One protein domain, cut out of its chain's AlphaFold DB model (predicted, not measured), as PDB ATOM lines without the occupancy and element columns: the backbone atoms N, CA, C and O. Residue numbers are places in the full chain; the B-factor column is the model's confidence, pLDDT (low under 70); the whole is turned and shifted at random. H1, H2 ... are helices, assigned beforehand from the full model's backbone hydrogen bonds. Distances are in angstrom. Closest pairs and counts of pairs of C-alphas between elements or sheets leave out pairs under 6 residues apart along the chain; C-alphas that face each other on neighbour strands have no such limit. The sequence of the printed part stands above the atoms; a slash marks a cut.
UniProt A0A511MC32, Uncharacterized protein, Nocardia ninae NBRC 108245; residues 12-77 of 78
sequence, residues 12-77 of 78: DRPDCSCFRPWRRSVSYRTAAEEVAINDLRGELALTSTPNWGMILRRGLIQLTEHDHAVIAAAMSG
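What this domain is: This is residues 12 to 77 of the 78 residues of an uncharacterized protein of Nocardia ninae NBRC 108245 (UniProt A0A511MC32). Little of this model is regular structure: a long arm without a named element, from which residues 13 to 19 and 21 to 28 stick out, leads into a loose looping body with the helix H2 on one side and the short H1 apart from it. The printed part has 66 residues, with two named helices, H1 then H2, and no named strand; its class is all helix, though these hold only 16 residues. It is only just extended, close to loose, with a radius of gyration of the C-alphas of 16.5 A, and spans 49 by 33 by 19 A.

Where its parts are: Start at C-alpha 12, (102.302, 167.225, 145.746); residues 12 to 52 hold no named element. Find H1 at residues 53 to 56, beginning at C-alpha 53, (110.586, 172.839, 115.452). H2, residues 65 to 76, runs 16.2 A to C-alpha 76, (118.667, 194.823, 118.904).

How they stand to each other: H1 and H2 are apart, joined by a short link of 8 residues. In H2 every O i to N i+4 pair is within hydrogen-bond range; H1 is too short for one.

The domain as a whole: Look to Cys 16 and Gly 77 for the farthest C-alphas, 50.5 A apart. The printed part has no cut; Cys 16 alone has pLDDT under 70.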
ATOM      1  N   ASP A  12     102.508 168.614 145.358       81.62
ATOM      2  CA  ASP A  12     102.302 167.225 145.746       81.62
ATOM      3  C   ASP A  12     101.707 166.453 144.567       81.62
ATOM      4  O   ASP A  12     100.787 166.916 143.884       81.62
ATOM      5  N   ARG A  13     102.271 165.282 144.290       77.12
ATOM      6  CA  ARG A  13     101.806 164.383 143.236       77.12
ATOM      7  C   ARG A  13     100.971 163.240 143.827       77.12
ATOM      8  O   ARG A  13     101.122 162.913 145.003       77.12
ATOM      9  N   PRO A  14     100.113 162.590 143.014       77.94
ATOM     10  CA  PRO A  14      99.258 161.487 143.467       77.94
ATOM     11  C   PRO A  14     100.022 160.267 144.005       77.94
ATOM     12  O   PRO A  14      99.453 159.464 144.733       77.94
ATOM     13  N   ASP A  15     101.300 160.121 143.648       82.44
ATOM     14  CA  ASP A  15     102.214 159.078 144.125       82.44
ATOM     15  C   ASP A  15     102.910 159.446 145.452       82.44
ATOM     16  O   ASP A  15     103.926 158.852 145.807       82.44
ATOM     17  N   CYS A  16     102.391 160.449 146.168       69.50
ATOM     18  CA  CYS A  16     102.973 161.016 147.385       69.50
ATOM     19  C   CYS A  16     104.394 161.588 147.194       69.50
ATOM     20  O   CYS A  16     105.093 161.840 148.180       69.50
ATOM     21  N   SER A  17     104.836 161.822 145.950       79.50
ATOM     22  CA  SER A  17     106.093 162.515 145.662       79.50
ATOM     23  C   SER A  17     105.898 164.034 145.606       79.50
ATOM     24  O   SER A  17     104.845 164.544 145.228       79.50
ATOM     25  N   CYS A  18     106.934 164.784 145.984       77.62
ATOM     26  CA  CYS A  18     106.921 166.243 145.967       77.62
ATOM     27  C   CYS A  18     107.721 166.750 144.758       77.62
ATOM     28  O   CYS A  18     108.948 166.631 144.721       77.62
ATOM     29  N   PHE A  19     107.048 167.328 143.762       78.25
ATOM     30  CA  PHE A  19     107.710 167.990 142.639       78.25
ATOM     31  C   PHE A  19     108.019 169.441 142.995       78.25
ATOM     32  O   PHE A  19     107.126 170.226 143.309       78.25
ATOM     33  N   ARG A  20     109.295 169.818 142.915       78.31
ATOM     34  CA  ARG A  20     109.752 171.194 143.137       78.31
ATOM     35  C   ARG A  20     110.345 171.736 141.839       78.31
ATOM     36  O   ARG A  20     111.499 171.423 141.545       78.31
ATOM     37  N   PRO A  21     109.583 172.505 141.041       78.19
ATOM     38  CA  PRO A  21     110.098 173.028 139.787       78.19
ATOM     39  C   PRO A  21     111.237 174.009 140.058       78.19
ATOM     40  O   PRO A  21     111.119 174.903 140.897       78.19
ATOM     41  N   TRP A  22     112.330 173.863 139.315       78.50
ATOM     42  CA  TRP A  22     113.397 174.853 139.326       78.50
ATOM     43  C   TRP A  22     112.983 176.079 138.509       78.50
ATOM     44  O   TRP A  22     112.372 175.958 137.447       78.50
ATOM     45  N   ARG A  23     113.319 177.269 139.011       83.38
ATOM     46  CA  ARG A  23     113.093 178.552 138.342       83.38
ATOM     47  C   ARG A  23     114.330 179.425 138.515       83.38
ATOM     48  O   ARG A  23     114.983 179.377 139.557       83.38
ATOM     49  N   ARG A  24     114.629 180.233 137.500       83.50
ATOM     50  CA  ARG A  24     115.731 181.196 137.508       83.50
ATOM     51  C   ARG A  24     115.176 182.596 137.313       83.50
ATOM     52  O   ARG A  24     114.349 182.807 136.434       83.50
ATOM     53  N   SER A  25     115.658 183.542 138.113       87.50
ATOM     54  CA  SER A  25     115.407 184.961 137.864       87.50
ATOM     55  C   SER A  25     116.132 185.385 136.588       87.50
ATOM     56  O   SER A  25     117.333 185.134 136.458       87.50
ATOM     57  N   VAL A  26     115.420 186.026 135.664       89.44
ATOM     58  CA  VAL A  26     115.975 186.562 134.414       89.44
ATOM     59  C   VAL A  26     115.592 188.028 134.267       89.44
ATOM     60  O   VAL A  26     114.520 188.438 134.711       89.44
ATOM     61  N   SER A  27     116.472 188.800 133.640       91.94
ATOM     62  CA  SER A  27     116.195 190.170 133.221       91.94
ATOM     63  C   SER A  27     116.173 190.200 131.700       91.94
ATOM     64  O   SER A  27     117.054 189.624 131.063       91.94
ATOM     65  N   TYR A  28     115.172 190.858 131.129       90.06
ATOM     66  CA  TYR A  28     115.046 191.016 129.684       90.06
ATOM     67  C   TYR A  28     115.730 192.308 129.238       90.06
ATOM     68  O   TYR A  28     115.701 193.312 129.952       90.06
ATOM     69  N   ARG A  29     116.344 192.283 128.052       92.06
ATOM     70  CA  ARG A  29     116.816 193.505 127.395       92.06
ATOM     71  C   ARG A  29     115.594 194.255 126.874       92.06
ATOM     72  O   ARG A  29     114.847 193.707 126.076       92.06
ATOM     73  N   THR A  30     115.384 195.484 127.332       93.31
ATOM     74  CA  THR A  30     114.180 196.268 127.004       93.31
ATOM     75  C   THR A  30     114.204 196.890 125.613       93.31
ATOM     76  O   THR A  30     113.168 197.340 125.153       93.31
ATOM     77  N   ALA A  31     115.374 196.948 124.974       91.88
ATOM     78  CA  ALA A  31     115.544 197.461 123.616       91.88
ATOM     79  C   ALA A  31     115.417 196.372 122.537       91.88
ATOM     80  O   ALA A  31     115.578 196.671 121.362       91.88
ATOM     81  N   ALA A  32     115.207 195.111 122.931       95.06
ATOM     82  CA  ALA A  32     115.076 194.018 121.982       95.06
ATOM     83  C   ALA A  32     113.653 193.994 121.407       95.06
ATOM     84  O   ALA A  32     112.686 193.925 122.167       95.06
ATOM     85  N   GLU A  33     113.550 194.000 120.085       96.00
ATOM     86  CA  GLU A  33     112.296 193.949 119.337       96.00
ATOM     87  C   GLU A  33     112.025 192.538 118.792       96.00
ATOM     88  O   GLU A  33     112.919 191.691 118.686       96.00
ATOM     89  N   GLU A  34     110.763 192.261 118.466       95.81
ATOM     90  CA  GLU A  34     110.362 190.985 117.871       95.81
ATOM     91  C   GLU A  34     110.894 190.846 116.435       95.81
ATOM     92  O   GLU A  34     110.744 191.745 115.611       95.81
ATOM     93  N   VAL A  35     111.461 189.678 116.118       96.69
ATOM     94  CA  VAL A  35     111.886 189.296 114.764       96.69
ATOM     95  C   VAL A  35     111.283 187.942 114.423       96.69
ATOM     96  O   VAL A  35     111.381 186.988 115.203       96.69
ATOM     97  N   ALA A  36     110.674 187.824 113.242       96.06
ATOM     98  CA  ALA A  36     110.120 186.554 112.808       96.06
ATOM     99  C   ALA A  36     111.251 185.551 112.533       96.06
ATOM    100  O   ALA A  36     112.138 185.790 111.720       96.06
ATOM    101  N   ILE A  37     111.184 184.361 113.140       94.62
ATOM    102  CA  ILE A  37     112.193 183.301 112.929       94.62
ATOM    103  C   ILE A  37     112.343 182.892 111.453       94.62
ATOM    104  O   ILE A  37     113.382 182.378 111.045       94.62
ATOM    105  N   ASN A  38     111.303 183.106 110.639       94.25
ATOM    106  CA  ASN A  38     111.359 182.840 109.205       94.25
ATOM    107  C   ASN A  38     112.311 183.785 108.467       94.25
ATOM    108  O   ASN A  38     112.913 183.340 107.492       94.25
ATOM    109  N   ASP A  39     112.494 185.013 108.953       96.69
ATOM    110  CA  ASP A  39     113.388 186.000 108.341       96.69
ATOM    111  C   ASP A  39     114.861 185.611 108.548       96.69
ATOM    112  O   ASP A  39     115.702 185.915 107.713       96.69
ATOM    113  N   LEU A  40     115.159 184.847 109.608       96.69
ATOM    114  CA  LEU A  40     116.512 184.391 109.963       96.69
ATOM    115  C   LEU A  40     116.815 182.951 109.517       96.69
ATOM    116  O   LEU A  40     117.920 182.445 109.711       96.69
ATOM    117  N   ARG A  41     115.841 182.243 108.931       93.44
ATOM    118  CA  ARG A  41     115.919 180.785 108.712       93.44
ATOM    119  C   ARG A  41     117.138 180.344 107.888       93.44
ATOM    120  O   ARG A  41     117.626 179.229 108.076       93.44
ATOM    121  N   GLY A  42     117.591 181.183 106.958       94.19
ATOM    122  CA  GLY A  42     118.747 180.900 106.102       94.19
ATOM    123  C   GLY A  42     120.098 180.976 106.819       94.19
ATOM    124  O   GLY A  42     121.082 180.461 106.295       94.19
ATOM    125  N   GLU A  43     120.141 181.583 108.003       97.06
ATOM    126  CA  GLU A  43     121.380 181.903 108.720       97.06
ATOM    127  C   GLU A  43     121.561 181.079 109.998       97.06
ATOM    128  O   GLU A  43     122.687 180.920 110.470       97.06
ATOM    129  N   LEU A  44     120.470 180.542 110.555       97.81
ATOM    130  CA  LEU A  44     120.492 179.815 111.822       97.81
ATOM    131  C   LEU A  44     120.819 178.330 111.636       97.81
ATOM    132  O   LEU A  44     120.134 177.596 110.911       97.81
ATOM    133  N   ALA A  45     121.785 177.839 112.409       96.38
ATOM    134  CA  ALA A  45     122.044 176.412 112.555       96.38
ATOM    135  C   ALA A  45     120.812 175.681 113.115       96.38
ATOM    136  O   ALA A  45     120.504 174.575 112.656       96.38
ATOM    137  N   LEU A  46     120.063 176.308 114.032       95.69
ATOM    138  CA  LEU A  46     118.806 175.798 114.586       95.69
ATOM    139  C   LEU A  46     117.821 175.347 113.500       95.69
ATOM    140  O   LEU A  46     117.179 174.309 113.656       95.69
ATOM    141  N   THR A  47     117.699 176.102 112.408       96.31
ATOM    142  CA  THR A  47     116.705 175.854 111.354       96.31
ATOM    143  C   THR A  47     117.271 175.163 110.116       96.31
ATOM    144  O   THR A  47     116.545 174.967 109.141       96.31
ATOM    145  N   SER A  48     118.541 174.750 110.156       95.62
ATOM    146  CA  SER A  48     119.253 174.132 109.027       95.62
ATOM    147  C   SER A  48     118.769 172.720 108.663       95.62
ATOM    148  O   SER A  48     119.074 172.217 107.583       95.62
ATOM    149  N   THR A  49     118.002 172.069 109.544       93.56
ATOM    150  CA  THR A  49     117.520 170.693 109.352       93.56
ATOM    151  C   THR A  49     115.992 170.627 109.252       93.56
ATOM    152  O   THR A  49     115.283 171.438 109.859       93.56
ATOM    153  N   PRO A  50     115.432 169.656 108.504       94.25
ATOM    154  CA  PRO A  50     113.991 169.424 108.482       94.25
ATOM    155  C   PRO A  50     113.434 169.151 109.883       94.25
ATOM    156  O   PRO A  50     114.098 168.551 110.723       94.25
ATOM    157  N   ASN A  51     112.179 169.540 110.121       94.62
ATOM    158  CA  ASN A  51     111.493 169.355 111.407       94.62
ATOM    159  C   ASN A  51     112.202 170.009 112.611       94.62
ATOM    160  O   ASN A  51     111.974 169.590 113.746       94.62
ATOM    161  N   TRP A  52     113.003 171.058 112.394       94.56
ATOM    162  CA  TRP A  52     113.721 171.790 113.447       94.56
ATOM    163  C   TRP A  52     112.837 172.211 114.634       94.56
ATOM    164  O   TRP A  52     113.280 172.190 115.781       94.56
ATOM    165  N   GLY A  53     111.549 172.498 114.398       94.06
ATOM    166  CA  GLY A  53     110.586 172.839 115.452       94.06
ATOM    167  C   GLY A  53     110.399 171.746 116.514       94.06
ATOM    168  O   GLY A  53     109.990 172.036 117.637       94.06
ATOM    169  N   MET A  54     110.757 170.493 116.213       95.56
ATOM    170  CA  MET A  54     110.765 169.401 117.191       95.56
ATOM    171  C   MET A  54     111.730 169.659 118.351       95.56
ATOM    172  O   MET A  54     111.431 169.274 119.481       95.56
ATOM    173  N   ILE A  55     112.857 170.330 118.100       93.12
ATOM    174  CA  ILE A  55     113.866 170.640 119.121       93.12
ATOM    175  C   ILE A  55     113.290 171.606 120.172       93.12
ATOM    176  O   ILE A  55     113.534 171.431 121.368       93.12
ATOM    177  N   LEU A  56     112.439 172.551 119.753       93.31
ATOM    178  CA  LEU A  56     111.807 173.544 120.632       93.31
ATOM    179  C   LEU A  56     110.836 172.931 121.653       93.31
ATOM    180  O   LEU A  56     110.574 173.526 122.696       93.31
ATOM    181  N   ARG A  57     110.360 171.698 121.427       94.50
ATOM    182  CA  ARG A  57     109.489 170.981 122.379       94.50
ATOM    183  C   ARG A  57     110.186 170.606 123.693       94.50
ATOM    184  O   ARG A  57     109.516 170.184 124.628       94.50
ATOM    185  N   ARG A  58     111.511 170.769 123.783       91.06
ATOM    186  CA  ARG A  58     112.292 170.566 125.017       91.06
ATOM    187  C   ARG A  58     112.147 171.713 126.026       91.06
ATOM    188  O   ARG A  58     112.574 171.566 127.167       91.06
ATOM    189  N   GLY A  59     111.564 172.845 125.625       89.75
ATOM    190  CA  GLY A  59     111.351 174.021 126.473       89.75
ATOM    191  C   GLY A  59     112.568 174.942 126.563       89.75
ATOM    192  O   GLY A  59     112.443 176.132 126.298       89.75
ATOM    193  N   LEU A  60     113.750 174.404 126.882       91.88
ATOM    194  CA  LEU A  60     115.017 175.141 126.860       91.88
ATOM    195  C   LEU A  60     116.051 174.381 126.037       91.88
ATOM    196  O   LEU A  60     116.231 173.172 126.203       91.88
ATOM    197  N   ILE A  61     116.738 175.104 125.158       94.25
ATOM    198  CA  ILE A  61     117.811 174.575 124.320       94.25
ATOM    199  C   ILE A  61     119.002 175.520 124.362       94.25
ATOM    200  O   ILE A  61     118.849 176.722 124.571       94.25
ATOM    201  N   GLN A  62     120.188 174.965 124.159       95.81
ATOM    202  CA  GLN A  62     121.382 175.763 123.945       95.81
ATOM    203  C   GLN A  62     121.433 176.194 122.477       95.81
ATOM    204  O   GLN A  62     121.266 175.364 121.585       95.81
ATOM    205  N   LEU A  63     121.665 177.485 122.250       96.00
ATOM    206  CA  LEU A  63     121.996 178.019 120.933       96.00
ATOM    207  C   LEU A  63     123.506 177.934 120.709       96.00
ATOM    208  O   LEU A  63     124.289 177.956 121.663       96.00
ATOM    209  N   THR A  64     123.910 177.847 119.446       97.38
ATOM    210  CA  THR A  64     125.309 178.069 119.074       97.38
ATOM    211  C   THR A  64     125.669 179.542 119.299       97.38
ATOM    212  O   THR A  64     124.790 180.406 119.356       97.38
ATOM    213  N   GLU A  65     126.964 179.846 119.414       97.94
ATOM    214  CA  GLU A  65     127.432 181.238 119.499       97.94
ATOM    215  C   GLU A  65     127.017 182.048 118.261       97.94
ATOM    216  O   GLU A  65     126.579 183.187 118.392       97.94
ATOM    217  N   HIS A  66     127.077 181.419 117.081       97.56
ATOM    218  CA  HIS A  66     126.628 181.989 115.808       97.56
ATOM    219  C   HIS A  66     125.137 182.344 115.821       97.56
ATOM    220  O   HIS A  66     124.784 183.496 115.588       97.56
ATOM    221  N   ASP A  67     124.262 181.395 116.166       97.75
ATOM    222  CA  ASP A  67     122.812 181.627 116.185       97.75
ATOM    223  C   ASP A  67     122.443 182.725 117.185       97.75
ATOM    224  O   ASP A  67     121.609 183.581 116.895       97.75
ATOM    225  N   HIS A  68     123.082 182.724 118.359       96.81
ATOM    226  CA  HIS A  68     122.880 183.776 119.348       96.81
ATOM    227  C   HIS A  68     123.292 185.152 118.809       96.81
ATOM    228  O   HIS A  68     122.563 186.118 119.027       96.81
ATOM    229  N   ALA A  69     124.427 185.255 118.108       96.88
ATOM    230  CA  ALA A  69     124.884 186.512 117.517       96.88
ATOM    231  C   ALA A  69     123.914 187.030 116.441       96.88
ATOM    232  O   ALA A  69     123.517 188.191 116.504       96.88
ATOM    233  N   VAL A  70     123.469 186.162 115.523       97.50
ATOM    234  CA  VAL A  70     122.489 186.512 114.476       97.50
ATOM    235  C   VAL A  70     121.178 187.008 115.093       97.50
ATOM    236  O   VAL A  70     120.669 188.060 114.713       97.50
ATOM    237  N   ILE A  71     120.646 186.289 116.088       96.69
ATOM    238  CA  ILE A  71     119.400 186.670 116.767       96.69
ATOM    239  C   ILE A  71     119.572 187.989 117.528       96.69
ATOM    240  O   ILE A  71     118.702 188.854 117.455       96.69
ATOM    241  N   ALA A  72     120.681 188.163 118.253       95.62
ATOM    242  CA  ALA A  72     120.928 189.376 119.029       95.62
ATOM    243  C   ALA A  72     121.019 190.620 118.134       95.62
ATOM    244  O   ALA A  72     120.385 191.629 118.458       95.62
ATOM    245  N   ALA A  73     121.742 190.519 117.014       95.56
ATOM    246  CA  ALA A  73     121.871 191.587 116.027       95.56
ATOM    247  C   ALA A  73     120.518 191.926 115.393       95.56
ATOM    248  O   ALA A  73     120.125 193.090 115.344       95.56
ATOM    249  N   ALA A  74     119.745 190.913 114.993       96.81
ATOM    250  CA  ALA A  74     118.429 191.126 114.400       96.81
ATOM    251  C   ALA A  74     117.439 191.787 115.374       96.81
ATOM    252  O   ALA A  74     116.693 192.678 114.978       96.81
ATOM    253  N   MET A  75     117.431 191.368 116.644       97.00
ATOM    254  CA  MET A  75     116.493 191.888 117.647       97.00
ATOM    255  C   MET A  75     116.889 193.256 118.210       97.00
ATOM    256  O   MET A  75     116.018 193.971 118.692       97.00
ATOM    257  N   SER A  76     118.179 193.608 118.218       93.44
ATOM    258  CA  SER A  76     118.667 194.823 118.904       93.44
ATOM    259  C   SER A  76     119.272 195.866 117.959       93.44
ATOM    260  O   SER A  76     119.473 197.003 118.376       93.44
ATOM    261  N   GLY A  77     119.564 195.506 116.703       77.69
ATOM    262  CA  GLY A  77     120.210 196.390 115.728       77.69
ATOM    263  C   GLY A  77     121.689 196.699 116.010       77.69
ATOM    264  O   GLY A  77     122.218 197.637 115.417       77.69
TER     265      GLY A  77